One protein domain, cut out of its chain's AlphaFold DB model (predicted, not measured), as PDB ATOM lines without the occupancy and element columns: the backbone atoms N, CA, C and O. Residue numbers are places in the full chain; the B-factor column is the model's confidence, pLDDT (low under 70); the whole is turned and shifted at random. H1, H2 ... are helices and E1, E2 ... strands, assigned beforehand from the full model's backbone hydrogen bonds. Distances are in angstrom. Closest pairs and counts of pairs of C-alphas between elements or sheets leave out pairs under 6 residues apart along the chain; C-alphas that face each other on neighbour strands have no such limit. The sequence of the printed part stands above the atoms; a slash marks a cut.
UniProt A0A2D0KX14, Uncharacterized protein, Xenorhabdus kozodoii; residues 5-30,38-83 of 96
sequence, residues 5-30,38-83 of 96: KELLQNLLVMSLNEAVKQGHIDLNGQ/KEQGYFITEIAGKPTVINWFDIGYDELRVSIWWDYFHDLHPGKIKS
ATOM      1  N   LYS A   5     -36.995  36.688 -24.845       96.75
ATOM      2  CA  LYS A   5     -36.882  35.636 -25.866       96.75
ATOM      3  C   LYS A   5     -35.519  35.673 -26.558       96.75
ATOM      4  O   LYS A   5     -34.869  34.640 -26.647       96.75
ATOM      5  N   GLU A   6     -35.068  36.849 -26.990       97.31
ATOM      6  CA  GLU A   6     -33.755  37.015 -27.631       97.31
ATOM      7  C   GLU A   6     -32.606  36.659 -26.683       97.31
ATOM      8  O   GLU A   6     -31.608  36.081 -27.106       97.31
ATOM      9  N   LEU A   7     -32.721  36.987 -25.392       96.44
ATOM     10  CA  LEU A   7     -31.719  36.602 -24.395       96.44
ATOM     11  C   LEU A   7     -31.643  35.079 -24.231       96.44
ATOM     12  O   LEU A   7     -30.549  34.524 -24.274       96.44
ATOM     13  N   LEU A   8     -32.791  34.403 -24.118       96.12
ATOM     14  CA  LEU A   8     -32.847  32.942 -24.015       96.12
ATOM     15  C   LEU A   8     -32.332  32.251 -25.285       96.12
ATOM     16  O   LEU A   8     -31.613  31.263 -25.191       96.12
ATOM     17  N   GLN A   9     -32.644  32.791 -26.465       96.75
ATOM     18  CA  GLN A   9     -32.112  32.285 -27.733       96.75
ATOM     19  C   GLN A   9     -30.592  32.433 -27.812       96.75
ATOM     20  O   GLN A   9     -29.908  31.479 -28.163       96.75
ATOM     21  N   ASN A  10     -30.047  33.594 -27.434       97.31
ATOM     22  CA  ASN A  10     -28.597  33.792 -27.405       97.31
ATOM     23  C   ASN A  10     -27.917  32.823 -26.429       97.31
ATOM     24  O   ASN A  10     -26.876  32.262 -26.754       97.31
ATOM     25  N   LEU A  11     -28.515  32.599 -25.257       97.38
ATOM     26  CA  LEU A  11     -28.013  31.633 -24.282       97.38
ATOM     27  C   LEU A  11     -27.997  30.203 -24.844       97.38
ATOM     28  O   LEU A  11     -26.995  29.501 -24.690       97.38
ATOM     29  N   LEU A  12     -29.071  29.790 -25.521       97.19
ATOM     30  CA  LEU A  12     -29.149  28.491 -26.188       97.19
ATOM     31  C   LEU A  12     -28.054  28.345 -27.253       97.19
ATOM     32  O   LEU A  12     -27.337  27.350 -27.244       97.19
ATOM     33  N   VAL A  13     -27.884  29.349 -28.119       97.12
ATOM     34  CA  VAL A  13     -26.869  29.337 -29.187       97.12
ATOM     35  C   VAL A  13     -25.456  29.263 -28.614       97.12
ATOM     36  O   VAL A  13     -24.666  28.439 -29.060       97.12
ATOM     37  N   MET A  14     -25.131  30.076 -27.603       98.06
ATOM     38  CA  MET A  14     -23.812  30.026 -26.955       98.06
ATOM     39  C   MET A  14     -23.528  28.645 -26.359       98.06
ATOM     40  O   MET A  14     -22.434  28.115 -26.528       98.06
ATOM     41  N   SER A  15     -24.522  28.058 -25.696       97.56
ATOM     42  CA  SER A  15     -24.383  26.745 -25.067       97.56
ATOM     43  C   SER A  15     -24.215  25.631 -26.103       97.56
ATOM     44  O   SER A  15     -23.339  24.784 -25.955       97.56
ATOM     45  N   LEU A  16     -25.009  25.651 -27.178       96.38
ATOM     46  CA  LEU A  16     -24.915  24.660 -28.250       96.38
ATOM     47  C   LEU A  16     -23.571  24.753 -28.980       96.38
ATOM     48  O   LEU A  16     -22.932  23.732 -29.210       96.38
ATOM     49  N   ASN A  17     -23.103  25.969 -29.273       97.56
ATOM     50  CA  ASN A  17     -21.789  26.181 -29.878       97.56
ATOM     51  C   ASN A  17     -20.669  25.604 -29.008       97.56
ATOM     52  O   ASN A  17     -19.747  24.988 -29.536       97.56
ATOM     53  N   GLU A  18     -20.742  25.784 -27.687       97.81
ATOM     54  CA  GLU A  18     -19.747  25.220 -26.775       97.81
ATOM     55  C   GLU A  18     -19.813  23.686 -26.740       97.81
ATOM     56  O   GLU A  18     -18.772  23.035 -26.772       97.81
ATOM     57  N   ALA A  19     -21.011  23.094 -26.756       96.31
ATOM     58  CA  ALA A  19     -21.178  21.642 -26.809       96.31
ATOM     59  C   ALA A  19     -20.605  21.023 -28.096       96.31
ATOM     60  O   ALA A  19     -19.884  20.028 -28.028       96.31
ATOM     61  N   VAL A  20     -20.851  21.649 -29.251       95.81
ATOM     62  CA  VAL A  20     -20.288  21.217 -30.541       95.81
ATOM     63  C   VAL A  20     -18.771  21.395 -30.561       95.81
ATOM     64  O   VAL A  20     -18.038  20.487 -30.940       95.81
ATOM     65  N   LYS A  21     -18.270  22.544 -30.095       97.12
ATOM     66  CA  LYS A  21     -16.832  22.839 -30.024       97.12
ATOM     67  C   LYS A  21     -16.064  21.840 -29.154       97.12
ATOM     68  O   LYS A  21     -14.922  21.523 -29.471       97.12
ATOM     69  N   GLN A  22     -16.666  21.364 -28.064       95.75
ATOM     70  CA  GLN A  22     -16.075  20.344 -27.193       95.75
ATOM     71  C   GLN A  22     -16.258  18.908 -27.716       95.75
ATOM     72  O   GLN A  22     -15.730  17.980 -27.108       95.75
ATOM     73  N   GLY A  23     -16.973  18.716 -28.828       93.75
ATOM     74  CA  GLY A  23     -17.213  17.401 -29.423       93.75
ATOM     75  C   GLY A  23     -18.268  16.563 -28.698       93.75
ATOM     76  O   GLY A  23     -18.310  15.356 -28.897       93.75
ATOM     77  N   HIS A  24     -19.108  17.180 -27.859       92.94
ATOM     78  CA  HIS A  24     -20.197  16.482 -27.159       92.94
ATOM     79  C   HIS A  24     -21.444  16.286 -28.027       92.94
ATOM     80  O   HIS A  24     -22.271  15.436 -27.721       92.94
ATOM     81  N   ILE A  25     -21.610  17.110 -29.065       91.62
ATOM     82  CA  ILE A  25     -22.731  17.049 -30.010       91.62
ATOM     83  C   ILE A  25     -22.160  17.149 -31.423       91.62
ATOM     84  O   ILE A  25     -21.514  18.146 -31.753       91.62
ATOM     85  N   ASP A  26     -22.439  16.153 -32.261       89.56
ATOM     86  CA  ASP A  26     -22.166  16.207 -33.696       89.56
ATOM     87  C   ASP A  26     -23.436  16.595 -34.465       89.56
ATOM     88  O   ASP A  26     -24.419  15.860 -34.488       89.56
ATOM     89  N   LEU A  27     -23.417  17.762 -35.112       85.31
ATOM     90  CA  LEU A  27     -24.540  18.249 -35.922       85.31
ATOM     91  C   LEU A  27     -24.607  17.617 -37.320       85.31
ATOM     92  O   LEU A  27     -25.583  17.843 -38.029       85.31
ATOM     93  N   ASN A  28     -23.575  16.879 -37.736       87.12
ATOM     94  CA  ASN A  28     -23.562  16.144 -39.004       87.12
ATOM     95  C   ASN A  28     -23.843  14.647 -38.806       87.12
ATOM     96  O   ASN A  28     -23.849  13.894 -39.784       87.12
ATOM     97  N   GLY A  29     -24.042  14.222 -37.556       80.81
ATOM     98  CA  GLY A  29     -24.431  12.866 -37.206       80.81
ATOM     99  C   GLY A  29     -25.864  12.555 -37.634       80.81
ATOM    100  O   GLY A  29     -26.650  13.447 -37.947       80.81
ATOM    101  N   GLN A  30     -26.194  11.267 -37.649       81.12
ATOM    102  CA  GLN A  30     -27.561  10.781 -37.836       81.12
ATOM    103  C   GLN A  30     -28.039  10.167 -36.532       81.12
ATOM    104  O   GLN A  30     -27.252   9.523 -35.830       81.12
ATOM    105  N   LYS A  38     -30.070   5.755 -28.150       66.94
ATOM    106  CA  LYS A  38     -30.362   7.199 -28.096       66.94
ATOM    107  C   LYS A  38     -29.250   7.942 -27.363       66.94
ATOM    108  O   LYS A  38     -29.052   7.746 -26.160       66.94
ATOM    109  N   GLU A  39     -28.547   8.795 -28.100       81.25
ATOM    110  CA  GLU A  39     -27.411   9.523 -27.569       81.25
ATOM    111  C   GLU A  39     -27.912  10.590 -26.595       81.25
ATOM    112  O   GLU A  39     -28.748  11.441 -26.912       81.25
ATOM    113  N   GLN A  40     -27.437  10.506 -25.360       89.94
ATOM    114  CA  GLN A  40     -27.792  11.441 -24.311       89.94
ATOM    115  C   GLN A  40     -26.562  11.778 -23.497       89.94
ATOM    116  O   GLN A  40     -25.694  10.936 -23.261       89.94
ATOM    117  N   GLY A  41     -26.517  13.006 -23.007       92.12
ATOM    118  CA  GLY A  41     -25.384  13.452 -22.229       92.12
ATOM    119  C   GLY A  41     -25.665  14.735 -21.486       92.12
ATOM    120  O   GLY A  41     -26.673  15.420 -21.685       92.12
ATOM    121  N   TYR A  42     -24.749  15.037 -20.580       95.06
ATOM    122  CA  TYR A  42     -24.662  16.345 -19.972       95.06
ATOM    123  C   TYR A  42     -23.211  16.661 -19.639       95.06
ATOM    124  O   TYR A  42     -22.412  15.768 -19.356       95.06
ATOM    125  N   PHE A  43     -22.890  17.947 -19.602       95.00
ATOM    126  CA  PHE A  43     -21.656  18.424 -18.996       95.00
ATOM    127  C   PHE A  43     -21.880  19.771 -18.314       95.00
ATOM    128  O   PHE A  43     -22.894  20.449 -18.512       95.00
ATOM    129  N   ILE A  44     -20.930  20.121 -17.453       94.75
ATOM    130  CA  ILE A  44     -20.908  21.380 -16.715       94.75
ATOM    131  C   ILE A  44     -19.820  22.248 -17.331       94.75
ATOM    132  O   ILE A  44     -18.699  21.788 -17.537       94.75
ATOM    133  N   THR A  45     -20.152  23.499 -17.621       95.94
ATOM    134  CA  THR A  45     -19.223  24.488 -18.168       95.94
ATOM    135  C   THR A  45     -19.588  25.885 -17.668       95.94
ATOM    136  O   THR A  45     -20.497  26.056 -16.851       95.94
ATOM    137  N   GLU A  46     -18.887  26.897 -18.158       96.81
ATOM    138  CA  GLU A  46     -19.206  28.299 -17.935       96.81
ATOM    139  C   GLU A  46     -19.735  28.930 -19.229       96.81
ATOM    140  O   GLU A  46     -19.086  28.861 -20.270       96.81
ATOM    141  N   ILE A  47     -20.909  29.567 -19.169       97.75
ATOM    142  CA  ILE A  47     -21.479  30.338 -20.282       97.75
ATOM    143  C   ILE A  47     -21.781  31.743 -19.779       97.75
ATOM    144  O   ILE A  47     -22.528  31.925 -18.815       97.75
ATOM    145  N   ALA A  48     -21.205  32.747 -20.443       95.75
ATOM    146  CA  ALA A  48     -21.333  34.154 -20.061       95.75
ATOM    147  C   ALA A  48     -20.980  34.420 -18.577       95.75
ATOM    148  O   ALA A  48     -21.679  35.168 -17.894       95.75
ATOM    149  N   GLY A  49     -19.910  33.790 -18.073       96.31
ATOM    150  CA  GLY A  49     -19.418  33.997 -16.706       96.31
ATOM    151  C   GLY A  49     -20.209  33.278 -15.611       96.31
ATOM    152  O   GLY A  49     -19.992  33.553 -14.433       96.31
ATOM    153  N   LYS A  50     -21.167  32.411 -15.969       97.44
ATOM    154  CA  LYS A  50     -22.018  31.695 -15.010       97.44
ATOM    155  C   LYS A  50     -21.912  30.177 -15.158       97.44
ATOM    156  O   LYS A  50     -21.869  29.682 -16.293       97.44
ATOM    157  N   PRO A  51     -21.946  29.425 -14.040       96.19
ATOM    158  CA  PRO A  51     -21.967  27.970 -14.082       96.19
ATOM    159  C   PRO A  51     -23.227  27.497 -14.797       96.19
ATOM    160  O   PRO A  51     -24.340  27.950 -14.515       96.19
ATOM    161  N   THR A  52     -23.032  26.613 -15.765       96.94
ATOM    162  CA  THR A  52     -24.077  26.188 -16.686       96.94
ATOM    163  C   THR A  52     -24.022  24.684 -16.875       96.94
ATOM    164  O   THR A  52     -22.963  24.124 -17.156       96.94
ATOM    165  N   VAL A  53     -25.173  24.029 -16.747       96.25
ATOM    166  CA  VAL A  53     -25.342  22.627 -17.141       96.25
ATOM    167  C   VAL A  53     -25.994  22.597 -18.509       96.25
ATOM    168  O   VAL A  53     -27.066  23.175 -18.703       96.25
ATOM    169  N   ILE A  54     -25.354  21.903 -19.440       97.19
ATOM    170  CA  ILE A  54     -25.886  21.638 -20.772       97.19
ATOM    171  C   ILE A  54     -26.236  20.161 -20.803       97.19
ATOM    172  O   ILE A  54     -25.378  19.330 -20.519       97.19
ATOM    173  N   ASN A  55     -27.488  19.835 -21.111       96.00
ATOM    174  CA  ASN A  55     -27.931  18.462 -21.313       96.00
ATOM    175  C   ASN A  55     -28.633  18.319 -22.658       96.00
ATOM    176  O   ASN A  55     -29.298  19.248 -23.124       96.00
ATOM    177  N   TRP A  56     -28.474  17.155 -23.270       95.19
ATOM    178  CA  TRP A  56     -29.113  16.824 -24.531       95.19
ATOM    179  C   TRP A  56     -29.580  15.380 -24.549       95.19
ATOM    180  O   TRP A  56     -29.110  14.528 -23.792       95.19
ATOM    181  N   PHE A  57     -30.546  15.142 -25.422       92.31
ATOM    182  CA  PHE A  57     -31.125  13.841 -25.665       92.31
ATOM    183  C   PHE A  57     -31.598  13.784 -27.115       92.31
ATOM    184  O   PHE A  57     -32.416  14.613 -27.532       92.31
ATOM    185  N   ASP A  58     -31.089  12.813 -27.862       90.25
ATOM    186  CA  ASP A  58     -31.585  12.467 -29.187       90.25
ATOM    187  C   ASP A  58     -33.000  11.877 -29.063       90.25
ATOM    188  O   ASP A  58     -33.222  10.839 -28.429       90.25
ATOM    189  N   ILE A  59     -33.993  12.561 -29.641       88.44
ATOM    190  CA  ILE A  59     -35.384  12.092 -29.618       88.44
ATOM    191  C   ILE A  59     -35.725  11.179 -30.807       88.44
ATOM    192  O   ILE A  59     -36.801  10.571 -30.794       88.44
ATOM    193  N   GLY A  60     -34.781  10.962 -31.722       85.06
ATOM    194  CA  GLY A  60     -34.909  10.251 -32.988       85.06
ATOM    195  C   GLY A  60     -35.210  11.203 -34.144       85.06
ATOM    196  O   GLY A  60     -35.541  12.365 -33.927       85.06
ATOM    197  N   TYR A  61     -35.165  10.684 -35.373       86.62
ATOM    198  CA  TYR A  61     -35.468  11.444 -36.597       86.62
ATOM    199  C   TYR A  61     -34.568  12.673 -36.815       86.62
ATOM    200  O   TYR A  61     -35.029  13.682 -37.343       86.62
ATOM    201  N   ASP A  62     -33.303  12.586 -36.401       86.88
ATOM    202  CA  ASP A  62     -32.318  13.673 -36.448       86.88
ATOM    203  C   ASP A  62     -32.752  14.910 -35.637       86.88
ATOM    204  O   ASP A  62     -32.289  16.032 -35.861       86.88
ATOM    205  N   GLU A  63     -33.649  14.719 -34.664       87.94
ATOM    206  CA  GLU A  63     -34.097  15.767 -33.759       87.94
ATOM    207  C   GLU A  63     -33.385  15.666 -32.404       87.94
ATOM    208  O   GLU A  63     -33.382  14.637 -31.723       87.94
ATOM    209  N   LEU A  64     -32.837  16.799 -31.962       90.38
ATOM    210  CA  LEU A  64     -32.134  16.917 -30.691       90.38
ATOM    211  C   LEU A  64     -32.915  17.791 -29.713       90.38
ATOM    212  O   LEU A  64     -33.212  18.958 -29.983       90.38
ATOM    213  N   ARG A  65     -33.188  17.264 -28.518       93.38
ATOM    214  CA  ARG A  65     -33.668  18.072 -27.395       93.38
ATOM    215  C   ARG A  65     -32.481  18.541 -26.571       93.38
ATOM    216  O   ARG A  65     -31.705  17.719 -26.106       93.38
ATOM    217  N   VAL A  66     -32.406  19.843 -26.305       94.94
ATOM    218  CA  VAL A  66     -31.369  20.448 -25.454       94.94
ATOM    219  C   VAL A  66     -32.023  21.241 -24.327       94.94
ATOM    220  O   VAL A  66     -32.945  22.021 -24.576       94.94
ATOM    221  N   SER A  67     -31.530  21.087 -23.096       96.06
ATOM    222  CA  SER A  67     -31.910  21.951 -21.971       96.06
ATOM    223  C   SER A  67     -30.681  22.590 -21.338       96.06
ATOM    224  O   SER A  67     -29.655  21.945 -21.125       96.06
ATOM    225  N   ILE A  68     -30.814  23.872 -21.003       97.25
ATOM    226  CA  ILE A  68     -29.749  24.685 -20.416       97.25
ATOM    227  C   ILE A  68     -30.171  25.109 -19.013       97.25
ATOM    228  O   ILE A  68     -31.204  25.760 -18.847       97.25
ATOM    229  N   TRP A  69     -29.381  24.756 -18.000       95.81
ATOM    230  CA  TRP A  69     -29.555  25.254 -16.632       95.81
ATOM    231  C   TRP A  69     -28.457  26.274 -16.355       95.81
ATOM    232  O   TRP A  69     -27.312  25.904 -16.106       95.81
ATOM    233  N   TRP A  70     -28.800  27.554 -16.457       96.25
ATOM    234  CA  TRP A  70     -27.858  28.670 -16.371       96.25
ATOM    235  C   TRP A  70     -27.877  29.321 -14.987       96.25
ATOM    236  O   TRP A  70     -28.944  29.453 -14.391       96.25
ATOM    237  N   ASP A  71     -26.700  29.723 -14.500       95.25
ATOM    238  CA  ASP A  71     -26.478  30.169 -13.114       95.25
ATOM    239  C   ASP A  71     -26.897  29.098 -12.088       95.25
ATOM    240  O   ASP A  71     -27.441  29.385 -11.021       95.25
ATOM    241  N   TYR A  72     -26.683  27.827 -12.447       90.44
ATOM    242  CA  TYR A  72     -27.077  26.676 -11.644       90.44
ATOM    243  C   TYR A  72     -25.902  26.157 -10.813       90.44
ATOM    244  O   TYR A  72     -24.894  25.694 -11.348       90.44
ATOM    245  N   PHE A  73     -26.071  26.162  -9.491       84.19
ATOM    246  CA  PHE A  73     -25.121  25.590  -8.541       84.19
ATOM    247  C   PHE A  73     -25.650  24.256  -8.025       84.19
ATOM    248  O   PHE A  73     -26.611  24.199  -7.255       84.19
ATOM    249  N   HIS A  74     -25.004  23.168  -8.441       73.00
ATOM    250  CA  HIS A  74     -25.444  21.813  -8.121       73.00
ATOM    251  C   HIS A  74     -25.453  21.507  -6.611       73.00
ATOM    252  O   HIS A  74     -26.281  20.727  -6.140       73.00
ATOM    253  N   ASP A  75     -24.591  22.171  -5.836       73.12
ATOM    254  CA  ASP A  75     -24.510  22.012  -4.378       73.12
ATOM    255  C   ASP A  75     -25.726  22.585  -3.636       73.12
ATOM    256  O   ASP A  75     -26.018  22.180  -2.512       73.12
ATOM    257  N   LEU A  76     -26.489  23.470  -4.282       71.88
ATOM    258  CA  LEU A  76     -27.733  24.019  -3.742       71.88
ATOM    259  C   LEU A  76     -28.940  23.106  -4.003       71.88
ATOM    260  O   LEU A  76     -30.060  23.430  -3.606       71.88
ATOM    261  N   HIS A  77     -28.745  21.957  -4.661       67.50
ATOM    262  CA  HIS A  77     -29.826  21.012  -4.896       67.50
ATOM    263  C   HIS A  77     -30.349  20.446  -3.555       67.50
ATOM    264  O   HIS A  77     -29.576  19.826  -2.814       67.50
ATOM    265  N   PRO A  78     -31.659  20.550  -3.245       64.12
ATOM    266  CA  PRO A  78     -32.218  20.147  -1.948       64.12
ATOM    267  C   PRO A  78     -31.921  18.693  -1.550       64.12
ATOM    268  O   PRO A  78     -31.808  18.376  -0.367       64.12
ATOM    269  N   GLY A  79     -31.760  17.800  -2.533       66.00
ATOM    270  CA  GLY A  79     -31.395  16.400  -2.304       66.00
ATOM    271  C   GLY A  79     -29.941  16.180  -1.859       66.00
ATOM    272  O   GLY A  79     -29.671  15.189  -1.189       66.00
ATOM    273  N   LYS A  80     -29.016  17.101  -2.179       56.81
ATOM    274  CA  LYS A  80     -27.598  17.035  -1.768       56.81
ATOM    275  C   LYS A  80     -27.327  17.708  -0.424       56.81
ATOM    276  O   LYS A  80     -26.444  17.275   0.310       56.81
ATOM    277  N   ILE A  81     -28.141  18.693  -0.050       53.66
ATOM    278  CA  ILE A  81     -28.061  19.340   1.269       53.66
ATOM    279  C   ILE A  81     -28.265  18.307   2.398       53.66
ATOM    280  O   ILE A  81     -27.617  18.386   3.439       53.66
ATOM    281  N   LYS A  82     -29.097  17.278   2.176       50.84
ATOM    282  CA  LYS A  82     -29.357  16.224   3.172       50.84
ATOM    283  C   LYS A  82     -28.188  15.256   3.392       50.84
ATOM    284  O   LYS A  82     -28.057  14.744   4.498       50.84
ATOM    285  N   SER A  83     -27.347  14.993   2.388       50.50
ATOM    286  CA  SER A  83     -26.223  14.050   2.524       50.50
ATOM    287  C   SER A  83     -24.961  14.694   3.102       50.50
ATOM    288  O   SER A  83     -24.159  14.001   3.721       50.50
TER     289      SER A  83
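This is residues 5 to 30 and 38 to 83 of the 96 residues of an uncharacterized protein of Xenorhabdus kozodoii (UniProt A0A2D0KX14). A twisted sheet of three antiparallel strands, E1, E2 and E3, forms a wall with one long helix, H1, laid across one face, and no named helix covers the other face. Beyond E3, residues 75 to 83 stick out from this body as an arm, with the small helix H2 at its end. The printed part has 72 residues, with two named helices and three named strands in the order H1 E1 E2 E3 H2; the sheet's order is E1 - E2 - E3 and the class is mixed, helices and strands. The whole is only just loose, close to compact, with a radius of gyration of the C-alphas of 13.5 A, and it spans 41 by 28 by 23 A.

The inner strand E2, residues 50 to 60, has the edge strands E1, residues 40 to 47, and E3, residues 63 to 70, as its neighbours. The three form a meander, each strand the antiparallel neighbour of the one before. The hairpin E1 and E2 has 155 degrees between its directions, with N 43 and O 54 at 3.0 A and N 52 and O 45 at 2.8 A, within hydrogen-bond range. The hairpin E2 and E3 has 163 degrees, with N 55 and O 67 at 3.0 A and N 65 and O 57 at 2.9 A. E1 bends by 61 degrees at residue 44. H1, residues 5 to 21, is on the sheet at a height of 7.7 A, which gives two layers, a helix on one face of a sheet. On the local plane it stands at 81 degrees to E2, across the strands. It lies over E2 and E3, and only just over E1, on which 3 of its C-alphas fall. Its closest C-alphas to E2 are those of Ser 15 and Ile 54, 6.8 A apart; to E3, those of Leu 12 and Ile 68, 6.9 A. H2, residues 78 to 83, is not on the sheet and is apart from H1. In H1 every O i to N i+4 pair is within hydrogen-bond range; in H2 0 of 2 are, and 1 of 3 O i to N i+3 pairs.

E2 is 30.8 A long from first to last C-alpha, E3 22.5 A and E1 20.3 A. H1 begins with C-alpha 5 at (-36.882, 35.636, -25.866) and is 24.1 A long. H2, 9.6 A long, ends with C-alpha 83 at (-26.223, 14.050, 2.524).

The C-alphas farthest apart are those of Asn 28 and Lys 82, 42.6 A. Residues 31 to 37 are not printed; C-alphas 30 and 38 are 10.7 A apart across this cut, between H1 and E1. The links E1 to E2 and E2 to E3 are tight, and E3 to H2 is short. Mean pLDDT of the printed part is 88.9; residue 38 and residues 77 to 83 are under 70.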